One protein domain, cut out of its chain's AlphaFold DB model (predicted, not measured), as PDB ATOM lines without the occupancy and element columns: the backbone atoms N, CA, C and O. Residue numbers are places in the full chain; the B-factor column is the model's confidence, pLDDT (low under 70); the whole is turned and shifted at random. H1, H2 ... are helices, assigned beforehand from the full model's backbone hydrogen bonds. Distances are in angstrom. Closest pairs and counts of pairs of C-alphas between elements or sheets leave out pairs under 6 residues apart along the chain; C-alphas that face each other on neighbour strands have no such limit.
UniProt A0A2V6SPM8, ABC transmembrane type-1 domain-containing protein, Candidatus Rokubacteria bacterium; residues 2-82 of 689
ATOM      1  N   ARG A   2     115.825 154.664  49.748       80.62
ATOM      2  CA  ARG A   2     114.435 154.503  50.257       80.62
ATOM      3  C   ARG A   2     114.059 153.066  50.670       80.62
ATOM      4  O   ARG A   2     113.674 152.864  51.812       80.62
ATOM      5  N   VAL A   3     114.267 152.068  49.802       84.06
ATOM      6  CA  VAL A   3     113.975 150.641  50.090       84.06
ATOM      7  C   VAL A   3     114.709 150.113  51.335       84.06
ATOM      8  O   VAL A   3     114.131 149.361  52.114       84.06
ATOM      9  N   TYR A   4     115.956 150.537  51.569       83.50
ATOM     10  CA  TYR A   4     116.708 150.166  52.773       83.50
ATOM     11  C   TYR A   4     116.086 150.779  54.034       83.50
ATOM     12  O   TYR A   4     115.949 150.081  55.032       83.50
ATOM     13  N   ILE A   5     115.657 152.046  53.976       88.75
ATOM     14  CA  ILE A   5     114.987 152.720  55.098       88.75
ATOM     15  C   ILE A   5     113.654 152.030  55.412       88.75
ATOM     16  O   ILE A   5     113.452 151.633  56.554       88.75
ATOM     17  N   PHE A   6     112.794 151.792  54.415       90.00
ATOM     18  CA  PHE A   6     111.528 151.072  54.615       90.00
ATOM     19  C   PHE A   6     111.739 149.668  55.201       90.00
ATOM     20  O   PHE A   6     111.082 149.308  56.176       90.00
ATOM     21  N   ARG A   7     112.709 148.900  54.680       83.88
ATOM     22  CA  ARG A   7     113.063 147.583  55.234       83.88
ATOM     23  C   ARG A   7     113.551 147.685  56.683       83.88
ATOM     24  O   ARG A   7     113.152 146.862  57.499       83.88
ATOM     25  N   ARG A   8     114.370 148.692  57.013       83.19
ATOM     26  CA  ARG A   8     114.878 148.922  58.375       83.19
ATOM     27  C   ARG A   8     113.753 149.303  59.342       83.19
ATOM     28  O   ARG A   8     113.690 148.733  60.421       83.19
ATOM     29  N   VAL A   9     112.846 150.197  58.939       87.75
ATOM     30  CA  VAL A   9     111.681 150.617  59.740       87.75
ATOM     31  C   VAL A   9     110.737 149.440  59.991       87.75
ATOM     32  O   VAL A   9     110.379 149.196  61.140       87.75
ATOM     33  N   GLY A  10     110.406 148.648  58.965       86.44
ATOM     34  CA  GLY A  10     109.592 147.436  59.132       86.44
ATOM     35  C   GLY A  10     110.252 146.382  60.033       86.44
ATOM     36  O   GLY A  10     109.583 145.763  60.855       86.44
ATOM     37  N   GLN A  11     111.578 146.217  59.945       81.81
ATOM     38  CA  GLN A  11     112.340 145.347  60.851       81.81
ATOM     39  C   GLN A  11     112.341 145.860  62.299       81.81
ATOM     40  O   GLN A  11     112.186 145.059  63.218       81.81
ATOM     41  N   SER A  12     112.473 147.174  62.509       85.56
ATOM     42  CA  SER A  12     112.364 147.794  63.834       85.56
ATOM     43  C   SER A  12     110.960 147.641  64.420       85.56
ATOM     44  O   SER A  12     110.848 147.256  65.578       85.56
ATOM     45  N   ALA A  13     109.903 147.858  63.633       87.00
ATOM     46  CA  ALA A  13     108.521 147.650  64.065       87.00
ATOM     47  C   ALA A  13     108.249 146.184  64.454       87.00
ATOM     48  O   ALA A  13     107.651 145.928  65.495       87.00
ATOM     49  N   LEU A  14     108.759 145.218  63.679       85.75
ATOM     50  CA  LEU A  14     108.651 143.792  64.010       85.75
ATOM     51  C   LEU A  14     109.426 143.423  65.286       85.75
ATOM     52  O   LEU A  14     108.935 142.628  66.084       85.75
ATOM     53  N   THR A  15     110.617 143.993  65.508       85.00
ATOM     54  CA  THR A  15     111.346 143.803  66.774       85.00
ATOM     55  C   THR A  15     110.604 144.437  67.947       85.00
ATOM     56  O   THR A  15     110.478 143.783  68.972       85.00
ATOM     57  N   LEU A  16     110.069 145.655  67.805       87.75
ATOM     58  CA  LEU A  16     109.276 146.305  68.853       87.75
ATOM     59  C   LEU A  16     108.034 145.481  69.216       87.75
ATOM     60  O   LEU A  16     107.792 145.274  70.398       87.75
ATOM     61  N   LEU A  17     107.318 144.939  68.224       88.25
ATOM     62  CA  LEU A  17     106.178 144.045  68.447       88.25
ATOM     63  C   LEU A  17     106.600 142.746  69.149       88.25
ATOM     64  O   LEU A  17     105.950 142.321  70.099       88.25
ATOM     65  N   GLY A  18     107.703 142.123  68.722       86.06
ATOM     66  CA  GLY A  18     108.242 140.932  69.388       86.06
ATOM     67  C   GLY A  18     108.646 141.197  70.844       86.06
ATOM     68  O   GLY A  18     108.422 140.351  71.707       86.06
ATOM     69  N   VAL A  19     109.180 142.387  71.129       86.44
ATOM     70  CA  VAL A  19     109.504 142.830  72.490       86.44
ATOM     71  C   VAL A  19     108.239 143.089  73.305       86.44
ATOM     72  O   VAL A  19     108.143 142.574  74.413       86.44
ATOM     73  N   SER A  20     107.240 143.808  72.784       88.75
ATOM     74  CA  SER A  20     106.004 144.070  73.534       88.75
ATOM     75  C   SER A  20     105.207 142.797  73.816       88.75
ATOM     76  O   SER A  20     104.698 142.659  74.925       88.75
ATOM     77  N   VAL A  21     105.160 141.834  72.884       88.12
ATOM     78  CA  VAL A  21     104.586 140.498  73.137       88.12
ATOM     79  C   VAL A  21     105.335 139.790  74.267       88.12
ATOM     80  O   VAL A  21     104.705 139.310  75.204       88.12
ATOM     81  N   LEU A  22     106.671 139.735  74.217       83.12
ATOM     82  CA  LEU A  22     107.451 138.998  75.215       83.12
ATOM     83  C   LEU A  22     107.435 139.678  76.601       83.12
ATOM     84  O   LEU A  22     107.354 138.973  77.602       83.12
ATOM     85  N   VAL A  23     107.408 141.018  76.685       82.88
ATOM     86  CA  VAL A  23     107.197 141.747  77.955       82.88
ATOM     87  C   VAL A  23     105.812 141.429  78.514       82.88
ATOM     88  O   VAL A  23     105.691 141.085  79.686       82.88
ATOM     89  N   PHE A  24     104.775 141.511  77.677       86.12
ATOM     90  CA  PHE A  24     103.393 141.261  78.082       86.12
ATOM     91  C   PHE A  24     103.202 139.834  78.614       86.12
ATOM     92  O   PHE A  24     102.626 139.643  79.683       86.12
ATOM     93  N   VAL A  25     103.739 138.835  77.907       82.88
ATOM     94  CA  VAL A  25     103.691 137.425  78.319       82.88
ATOM     95  C   VAL A  25     104.459 137.200  79.625       82.88
ATOM     96  O   VAL A  25     103.921 136.574  80.531       82.88
ATOM     97  N   ILE A  26     105.664 137.764  79.778       77.38
ATOM     98  CA  ILE A  26     106.442 137.671  81.028       77.38
ATOM     99  C   ILE A  26     105.669 138.254  82.221       77.38
ATOM    100  O   ILE A  26     105.571 137.608  83.262       77.38
ATOM    101  N   LEU A  27     105.072 139.440  82.067       77.31
ATOM    102  CA  LEU A  27     104.309 140.103  83.134       77.31
ATOM    103  C   LEU A  27     102.978 139.408  83.471       77.31
ATOM    104  O   LEU A  27     102.408 139.686  84.521       77.31
ATOM    105  N   ARG A  28     102.476 138.520  82.603       77.31
ATOM    106  CA  ARG A  28     101.286 137.684  82.851       77.31
ATOM    107  C   ARG A  28     101.601 136.282  83.374       77.31
ATOM    108  O   ARG A  28     100.695 135.612  83.852       77.31
ATOM    109  N   ILE A  29     102.856 135.847  83.275       72.19
ATOM    110  CA  ILE A  29     103.343 134.560  83.795       72.19
ATOM    111  C   ILE A  29     103.922 134.702  85.218       72.19
ATOM    112  O   ILE A  29     104.018 133.717  85.946       72.19
ATOM    113  N   LEU A  30     104.286 135.919  85.637       70.62
ATOM    114  CA  LEU A  30     104.760 136.200  86.993       70.62
ATOM    115  C   LEU A  30     103.683 135.858  88.053       70.62
ATOM    116  O   LEU A  30     102.560 136.348  87.930       70.62
ATOM    117  N   PRO A  31     103.997 135.084  89.114       62.25
ATOM    118  CA  PRO A  31     103.064 134.833  90.206       62.25
ATOM    119  C   PRO A  31     102.727 136.124  90.952       62.25
ATOM    120  O   PRO A  31     103.607 136.810  91.473       62.25
ATOM    121  N   GLY A  32     101.437 136.431  91.013       64.06
ATOM    122  CA  GLY A  32     100.912 137.638  91.638       64.06
ATOM    123  C   GLY A  32      99.668 138.102  90.899       64.06
ATOM    124  O   GLY A  32      99.753 138.599  89.782       64.06
ATOM    125  N   ASP A  33      98.505 137.931  91.522       70.88
ATOM    126  CA  ASP A  33      97.241 138.421  90.979       70.88
ATOM    127  C   ASP A  33      97.190 139.963  91.096       70.88
ATOM    128  O   ASP A  33      97.208 140.480  92.221       70.88
ATOM    129  N   PRO A  34      97.107 140.723  89.983       71.44
ATOM    130  CA  PRO A  34      97.046 142.183  90.029       71.44
ATOM    131  C   PRO A  34      95.831 142.720  90.795       71.44
ATOM    132  O   PRO A  34      95.906 143.811  91.361       71.44
ATOM    133  N   ALA A  35      94.724 141.970  90.856       72.69
ATOM    134  CA  ALA A  35      93.563 142.344  91.656       72.69
ATOM    135  C   ALA A  35      93.850 142.217  93.161       72.69
ATOM    136  O   ALA A  35      93.462 143.099  93.928       72.69
ATOM    137  N   ARG A  36      94.605 141.191  93.591       72.56
ATOM    138  CA  ARG A  36      95.049 141.055  94.995       72.56
ATOM    139  C   ARG A  36      96.036 142.150  95.411       72.56
ATOM    140  O   ARG A  36      96.070 142.497  96.579       72.56
ATOM    141  N   MET A  37      96.793 142.731  94.474       69.88
ATOM    142  CA  MET A  37      97.666 143.891  94.740       69.88
ATOM    143  C   MET A  37      96.919 145.238  94.802       69.88
ATOM    144  O   MET A  37      97.496 146.239  95.225       69.88
ATOM    145  N   LEU A  38      95.665 145.291  94.341       70.75
ATOM    146  CA  LEU A  38      94.823 146.494  94.357       70.75
ATOM    147  C   LEU A  38      93.841 146.529  95.534       70.75
ATOM    148  O   LEU A  38      93.474 147.615  95.990       70.75
ATOM    149  N   LEU A  39      93.399 145.358  95.991       78.00
ATOM    150  CA  LEU A  39      92.466 145.191  97.102       78.00
ATOM    151  C   LEU A  39      93.193 145.191  98.463       78.00
ATOM    152  O   LEU A  39      94.394 144.935  98.510       78.00
ATOM    153  N   PRO A  40      92.490 145.473  99.576       78.06
ATOM    154  CA  PRO A  40      93.048 145.313 100.919       78.06
ATOM    155  C   PRO A  40      93.438 143.859 101.221       78.06
ATOM    156  O   PRO A  40      92.780 142.924 100.754       78.06
ATOM    157  N   ASP A  41      94.460 143.671 102.060       74.00
ATOM    158  CA  ASP A  41      94.856 142.350 102.550       74.00
ATOM    159  C   ASP A  41      93.670 141.638 103.228       74.00
ATOM    160  O   ASP A  41      93.008 142.191 104.106       74.00
ATOM    161  N   GLY A  42      93.383 140.406 102.798       75.81
ATOM    162  CA  GLY A  42      92.237 139.628 103.284       75.81
ATOM    163  C   GLY A  42      90.892 139.926 102.605       75.81
ATOM    164  O   GLY A  42      89.875 139.399 103.052       75.81
ATOM    165  N   ALA A  43      90.851 140.725 101.530       80.75
ATOM    166  CA  ALA A  43      89.632 140.906 100.736       80.75
ATOM    167  C   ALA A  43      89.064 139.557 100.226       80.75
ATOM    168  O   ALA A  43      89.834 138.687  99.808       80.75
ATOM    169  N   PRO A  44      87.727 139.371 100.220       84.50
ATOM    170  CA  PRO A  44      87.109 138.107  99.828       84.50
ATOM    171  C   PRO A  44      87.373 137.788  98.354       84.50
ATOM    172  O   PRO A  44      87.387 138.680  97.502       84.50
ATOM    173  N   GLU A  45      87.528 136.501  98.029       81.31
ATOM    174  CA  GLU A  45      87.912 136.082  96.673       81.31
ATOM    175  C   GLU A  45      86.882 136.473  95.601       81.31
ATOM    176  O   GLU A  45      87.256 136.686  94.453       81.31
ATOM    177  N   SER A  46      85.616 136.698  95.971       82.88
ATOM    178  CA  SER A  46      84.595 137.278  95.088       82.88
ATOM    179  C   SER A  46      84.941 138.691  94.597       82.88
ATOM    180  O   SER A  46      84.754 138.983  93.418       82.88
ATOM    181  N   ALA A  47      85.499 139.552  95.455       80.75
ATOM    182  CA  ALA A  47      85.939 140.896  95.076       80.75
ATOM    183  C   ALA A  47      87.197 140.847  94.192       80.75
ATOM    184  O   ALA A  47      87.322 141.610  93.234       80.75
ATOM    185  N   VAL A  48      88.103 139.904  94.473       80.62
ATOM    186  CA  VAL A  48      89.278 139.612  93.636       80.62
ATOM    187  C   VAL A  48      88.843 139.127  92.247       80.62
ATOM    188  O   VAL A  48      89.380 139.567  91.231       80.62
ATOM    189  N   GLU A  49      87.844 138.249  92.186       80.31
ATOM    190  CA  GLU A  49      87.272 137.679  90.967       80.31
ATOM    191  C   GLU A  49      86.506 138.713  90.127       80.31
ATOM    192  O   GLU A  49      86.651 138.751  88.901       80.31
ATOM    193  N   GLU A  50      85.743 139.595  90.771       82.19
ATOM    194  CA  GLU A  50      85.050 140.703  90.116       82.19
ATOM    195  C   GLU A  50      86.025 141.756  89.577       82.19
ATOM    196  O   GLU A  50      85.909 142.158  88.417       82.19
ATOM    197  N   LEU A  51      87.050 142.136  90.345       78.44
ATOM    198  CA  LEU A  51      88.089 143.051  89.871       78.44
ATOM    199  C   LEU A  51      88.917 142.435  88.727       78.44
ATOM    200  O   LEU A  51      89.206 143.118  87.746       78.44
ATOM    201  N   ASN A  52      89.219 141.132  88.776       80.25
ATOM    202  CA  ASN A  52      89.826 140.401  87.654       80.25
ATOM    203  C   ASN A  52      88.959 140.436  86.384       80.25
ATOM    204  O   ASN A  52      89.489 140.570  85.277       80.25
ATOM    205  N   ARG A  53      87.631 140.336  86.530       79.38
ATOM    206  CA  ARG A  53      86.671 140.476  85.422       79.38
ATOM    207  C   ARG A  53      86.681 141.904  84.865       79.38
ATOM    208  O   ARG A  53      86.766 142.075  83.654       79.38
ATOM    209  N   HIS A  54      86.668 142.912  85.737       76.25
ATOM    210  CA  HIS A  54      86.652 144.332  85.365       76.25
ATOM    211  C   HIS A  54      87.956 144.800  84.688       76.25
ATOM    212  O   HIS A  54      87.932 145.663  83.816       76.25
ATOM    213  N   LEU A  55      89.095 144.200  85.050       75.56
ATOM    214  CA  LEU A  55      90.413 144.456  84.453       75.56
ATOM    215  C   LEU A  55      90.703 143.610  83.192       75.56
ATOM    216  O   LEU A  55      91.823 143.646  82.677       75.56
ATOM    217  N   GLY A  56      89.738 142.817  82.704       75.75
ATOM    218  CA  GLY A  56      89.900 141.949  81.526       75.75
ATOM    219  C   GLY A  56      90.887 140.786  81.712       75.75
ATOM    220  O   GLY A  56      91.264 140.126  80.746       75.75
ATOM    221  N   LEU A  57      91.316 140.502  82.947       77.88
ATOM    222  CA  LEU A  57      92.397 139.552  83.251       77.88
ATOM    223  C   LEU A  57      92.022 138.087  82.977       77.88
ATOM    224  O   LEU A  57      92.906 137.238  82.894       77.88
ATOM    225  N   ARG A  58      90.725 137.807  82.785       76.94
ATOM    226  CA  ARG A  58      90.181 136.486  82.428       76.94
ATOM    227  C   ARG A  58      90.056 136.221  80.926       76.94
ATOM    228  O   ARG A  58      89.759 135.092  80.545       76.94
ATOM    229  N   GLU A  59      90.272 137.215  80.067       82.19
ATOM    230  CA  GLU A  59      90.274 136.975  78.621       82.19
ATOM    231  C   GLU A  59      91.514 136.169  78.190       82.19
ATOM    232  O   GLU A  59      92.565 136.274  78.831       82.19
ATOM    233  N   PRO A  60      91.467 135.407  77.080       86.81
ATOM    234  CA  PRO A  60      92.656 134.751  76.543       86.81
ATOM    235  C   PRO A  60      93.781 135.761  76.266       86.81
ATOM    236  O   PRO A  60      93.535 136.833  75.710       86.81
ATOM    237  N   LEU A  61      95.030 135.403  76.593       85.62
ATOM    238  CA  LEU A  61      96.201 136.292  76.473       85.62
ATOM    239  C   LEU A  61      96.321 137.054  75.129       85.62
ATOM    240  O   LEU A  61      96.690 138.231  75.173       85.62
ATOM    241  N   PRO A  62      95.989 136.479  73.949       88.50
ATOM    242  CA  PRO A  62      95.998 137.227  72.688       88.50
ATOM    243  C   PRO A  62      95.008 138.401  72.645       88.50
ATOM    244  O   PRO A  62      95.317 139.427  72.043       88.50
ATOM    245  N   VAL A  63      93.840 138.276  73.286       88.88
ATOM    246  CA  VAL A  63      92.809 139.329  73.321       88.88
ATOM    247  C   VAL A  63      93.255 140.460  74.244       88.88
ATOM    248  O   VAL A  63      93.303 141.612  73.813       88.88
ATOM    249  N   GLN A  64      93.738 140.125  75.446       87.81
ATOM    250  CA  GLN A  64      94.312 141.112  76.367       87.81
ATOM    251  C   GLN A  64      95.474 141.895  75.728       87.81
ATOM    252  O   GLN A  64      95.577 143.109  75.905       87.81
ATOM    253  N   TYR A  65      96.335 141.223  74.951       89.81
ATOM    254  CA  TYR A  65      97.428 141.879  74.229       89.81
ATOM    255  C   TYR A  65      96.924 142.833  73.131       89.81
ATOM    256  O   TYR A  65      97.478 143.921  72.961       89.81
ATOM    257  N   LEU A  66      95.854 142.474  72.410       90.12
ATOM    258  CA  LEU A  66      95.220 143.357  71.422       90.12
ATOM    259  C   LEU A  66      94.568 144.586  72.076       90.12
ATOM    260  O   LEU A  66      94.674 145.685  71.528       90.12
ATOM    261  N   ILE A  67      93.953 144.431  73.254       86.94
ATOM    262  CA  ILE A  67      93.420 145.548  74.050       86.94
ATOM    263  C   ILE A  67      94.560 146.474  74.492       86.94
ATOM    264  O   ILE A  67      94.514 147.670  74.204       86.94
ATOM    265  N   PHE A  68      95.618 145.925  75.098       88.31
ATOM    266  CA  PHE A  68      96.816 146.678  75.488       88.31
ATOM    267  C   PHE A  68      97.409 147.465  74.309       88.31
ATOM    268  O   PHE A  68      97.627 148.672  74.411       88.31
ATOM    269  N   LEU A  69      97.603 146.812  73.159       90.06
ATOM    270  CA  LEU A  69      98.151 147.446  71.962       90.06
ATOM    271  C   LEU A  69      97.245 148.582  71.446       90.06
ATOM    272  O   LEU A  69      97.744 149.631  71.036       90.06
ATOM    273  N   ARG A  70      95.916 148.411  71.515       91.06
ATOM    274  CA  ARG A  70      94.924 149.440  71.153       91.06
ATOM    275  C   ARG A  70      94.963 150.652  72.089       91.06
ATOM    276  O   ARG A  70      94.807 151.770  71.600       91.06
ATOM    277  N   SER A  71      95.182 150.457  73.391       87.88
ATOM    278  CA  SER A  71      95.358 151.557  74.354       87.88
ATOM    279  C   SER A  71      96.680 152.295  74.135       87.88
ATOM    280  O   SER A  71      96.674 153.519  74.011       87.88
ATOM    281  N   VAL A  72      97.789 151.575  73.926       87.75
ATOM    282  CA  VAL A  72      99.099 152.184  73.621       87.75
ATOM    283  C   VAL A  72      99.042 153.041  72.348       87.75
ATOM    284  O   VAL A  72      99.564 154.155  72.338       87.75
ATOM    285  N   PHE A  73      98.341 152.600  71.296       89.00
ATOM    286  CA  PHE A  73      98.119 153.417  70.089       89.00
ATOM    287  C   PHE A  73      97.232 154.657  70.308       89.00
ATOM    288  O   PHE A  73      97.233 155.555  69.466       89.00
ATOM    289  N   ARG A  74      96.500 154.737  71.425       90.56
ATOM    290  CA  ARG A  74      95.747 155.926  71.866       90.56
ATOM    291  C   ARG A  74      96.541 156.817  72.832       90.56
ATOM    292  O   ARG A  74      96.032 157.857  73.234       90.56
ATOM    293  N   GLY A  75      97.766 156.429  73.197       85.50
ATOM    294  CA  GLY A  75      98.573 157.096  74.224       85.50
ATOM    295  C   GLY A  75      98.192 156.728  75.664       85.50
ATOM    296  O   GLY A  75      98.750 157.301  76.596       85.50
ATOM    297  N   ASP A  76      97.275 155.776  75.852       87.69
ATOM    298  CA  ASP A  76      96.867 155.281  77.164       87.69
ATOM    299  C   ASP A  76      97.737 154.084  77.580       87.69
ATOM    300  O   ASP A  76      97.745 153.031  76.940       87.69
ATOM    301  N   PHE A  77      98.480 154.266  78.672       85.12
ATOM    302  CA  PHE A  77      99.340 153.253  79.289       85.12
ATOM    303  C   PHE A  77      98.743 152.689  80.591       85.12
ATOM    304  O   PHE A  77      99.413 151.935  81.297       85.12
ATOM    305  N   GLY A  78      97.496 153.045  80.918       84.81
ATOM    306  CA  GLY A  78      96.815 152.649  82.143       84.81
ATOM    307  C   GLY A  78      97.312 153.365  83.404       84.81
ATOM    308  O   GLY A  78      98.105 154.310  83.370       84.81
ATOM    309  N   GLN A  79      96.816 152.896  84.548       83.19
ATOM    310  CA  GLN A  79      97.168 153.392  85.879       83.19
ATOM    311  C   GLN A  79      98.286 152.548  86.503       83.19
ATOM    312  O   GLN A  79      98.332 151.330  86.335       83.19
ATOM    313  N   SER A  80      99.178 153.182  87.262       81.69
ATOM    314  CA  SER A  80     100.173 152.475  88.066       81.69
ATOM    315  C   SER A  80      99.521 151.863  89.305       81.69
ATOM    316  O   SER A  80      99.038 152.595  90.166       81.69
ATOM    317  N   PHE A  81      99.568 150.535  89.441       73.12
ATOM    318  CA  PHE A  81      99.048 149.827  90.621       73.12
ATOM    319  C   PHE A  81      99.689 150.310  91.937       73.12
ATOM    320  O   PHE A  81      99.000 150.461  92.941       73.12
ATOM    321  N   GLN A  82     100.994 150.614  91.914       74.94
ATOM    322  CA  GLN A  82     101.757 151.036  93.095       74.94
ATOM    323  C   GLN A  82     101.548 152.515  93.457       74.94
ATOM    324  O   GLN A  82     101.442 152.844  94.634       74.94
TER     325      GLN A  82
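AT A GLANCE: This is residues 2 to 82 of the 689 residues of the protein "ABC transmembrane type-1 domain-containing protein" of Candidatus Rokubacteria bacterium (UniProt A0A2V6SPM8). One long helix, H1, makes most of the length; its residues 2 to 16 stick out as a free arm, and the rest of H1, the two short helices H2 and H3 and the long loop of residues 30 to 44 form a loose body. H3 stands crosswise to the later part of H1, while H2 lies beyond the end of H1, reached by a long loop. The printed part has 81 residues, with three named helices in the order H1, H2, H3 and no named strand; the class is all helix. The whole is loose, with a radius of gyration of the C-alphas of 16.7 A, and spans 59 by 24 by 23 A.

IN THESE COORDINATES: H1 is residues 2 to 29, 40.6 A from first to last C-alpha, beginning at C-alpha 2 (114.435, 154.503, 50.257) and ending at C-alpha 29 (103.343, 134.560, 83.795). H2 is residues 45 to 54, 14.1 A long. H3 is residues 61 to 72, 16.4 A long, and ends at C-alpha 72 (99.099, 152.184, 73.621).

HOW THE PARTS SIT: H1 and H3 only just touch, with 3 pairs of C-alphas within 8 A. H1 touches H3 with residues 21 to 25 alone, and H3 touches H1 with residues 61 to 65 alone; the closest C-alphas of the two helices are those of Phe 24 and Tyr 65, 7.1 A apart. The two helices run opposite ways at a steep tilt of 58 degrees. H2 is apart from H1 and from H3. In H1, H2 and H3 every O i to N i+4 pair is within hydrogen-bond range.

THE WHOLE: The two C-alphas farthest apart are those of Arg 2 and Gly 42, 59.4 A. Residues 70 to 75, of which 70 to 72 belong to H3, also stand free. The link from H1 to H2 is long, 15 residues; that from H2 to H3 is short, 6 residues. The printed part has no cut. The mean pLDDT of the printed part is 81.9, and residues 31, 32 and 37 are under 70.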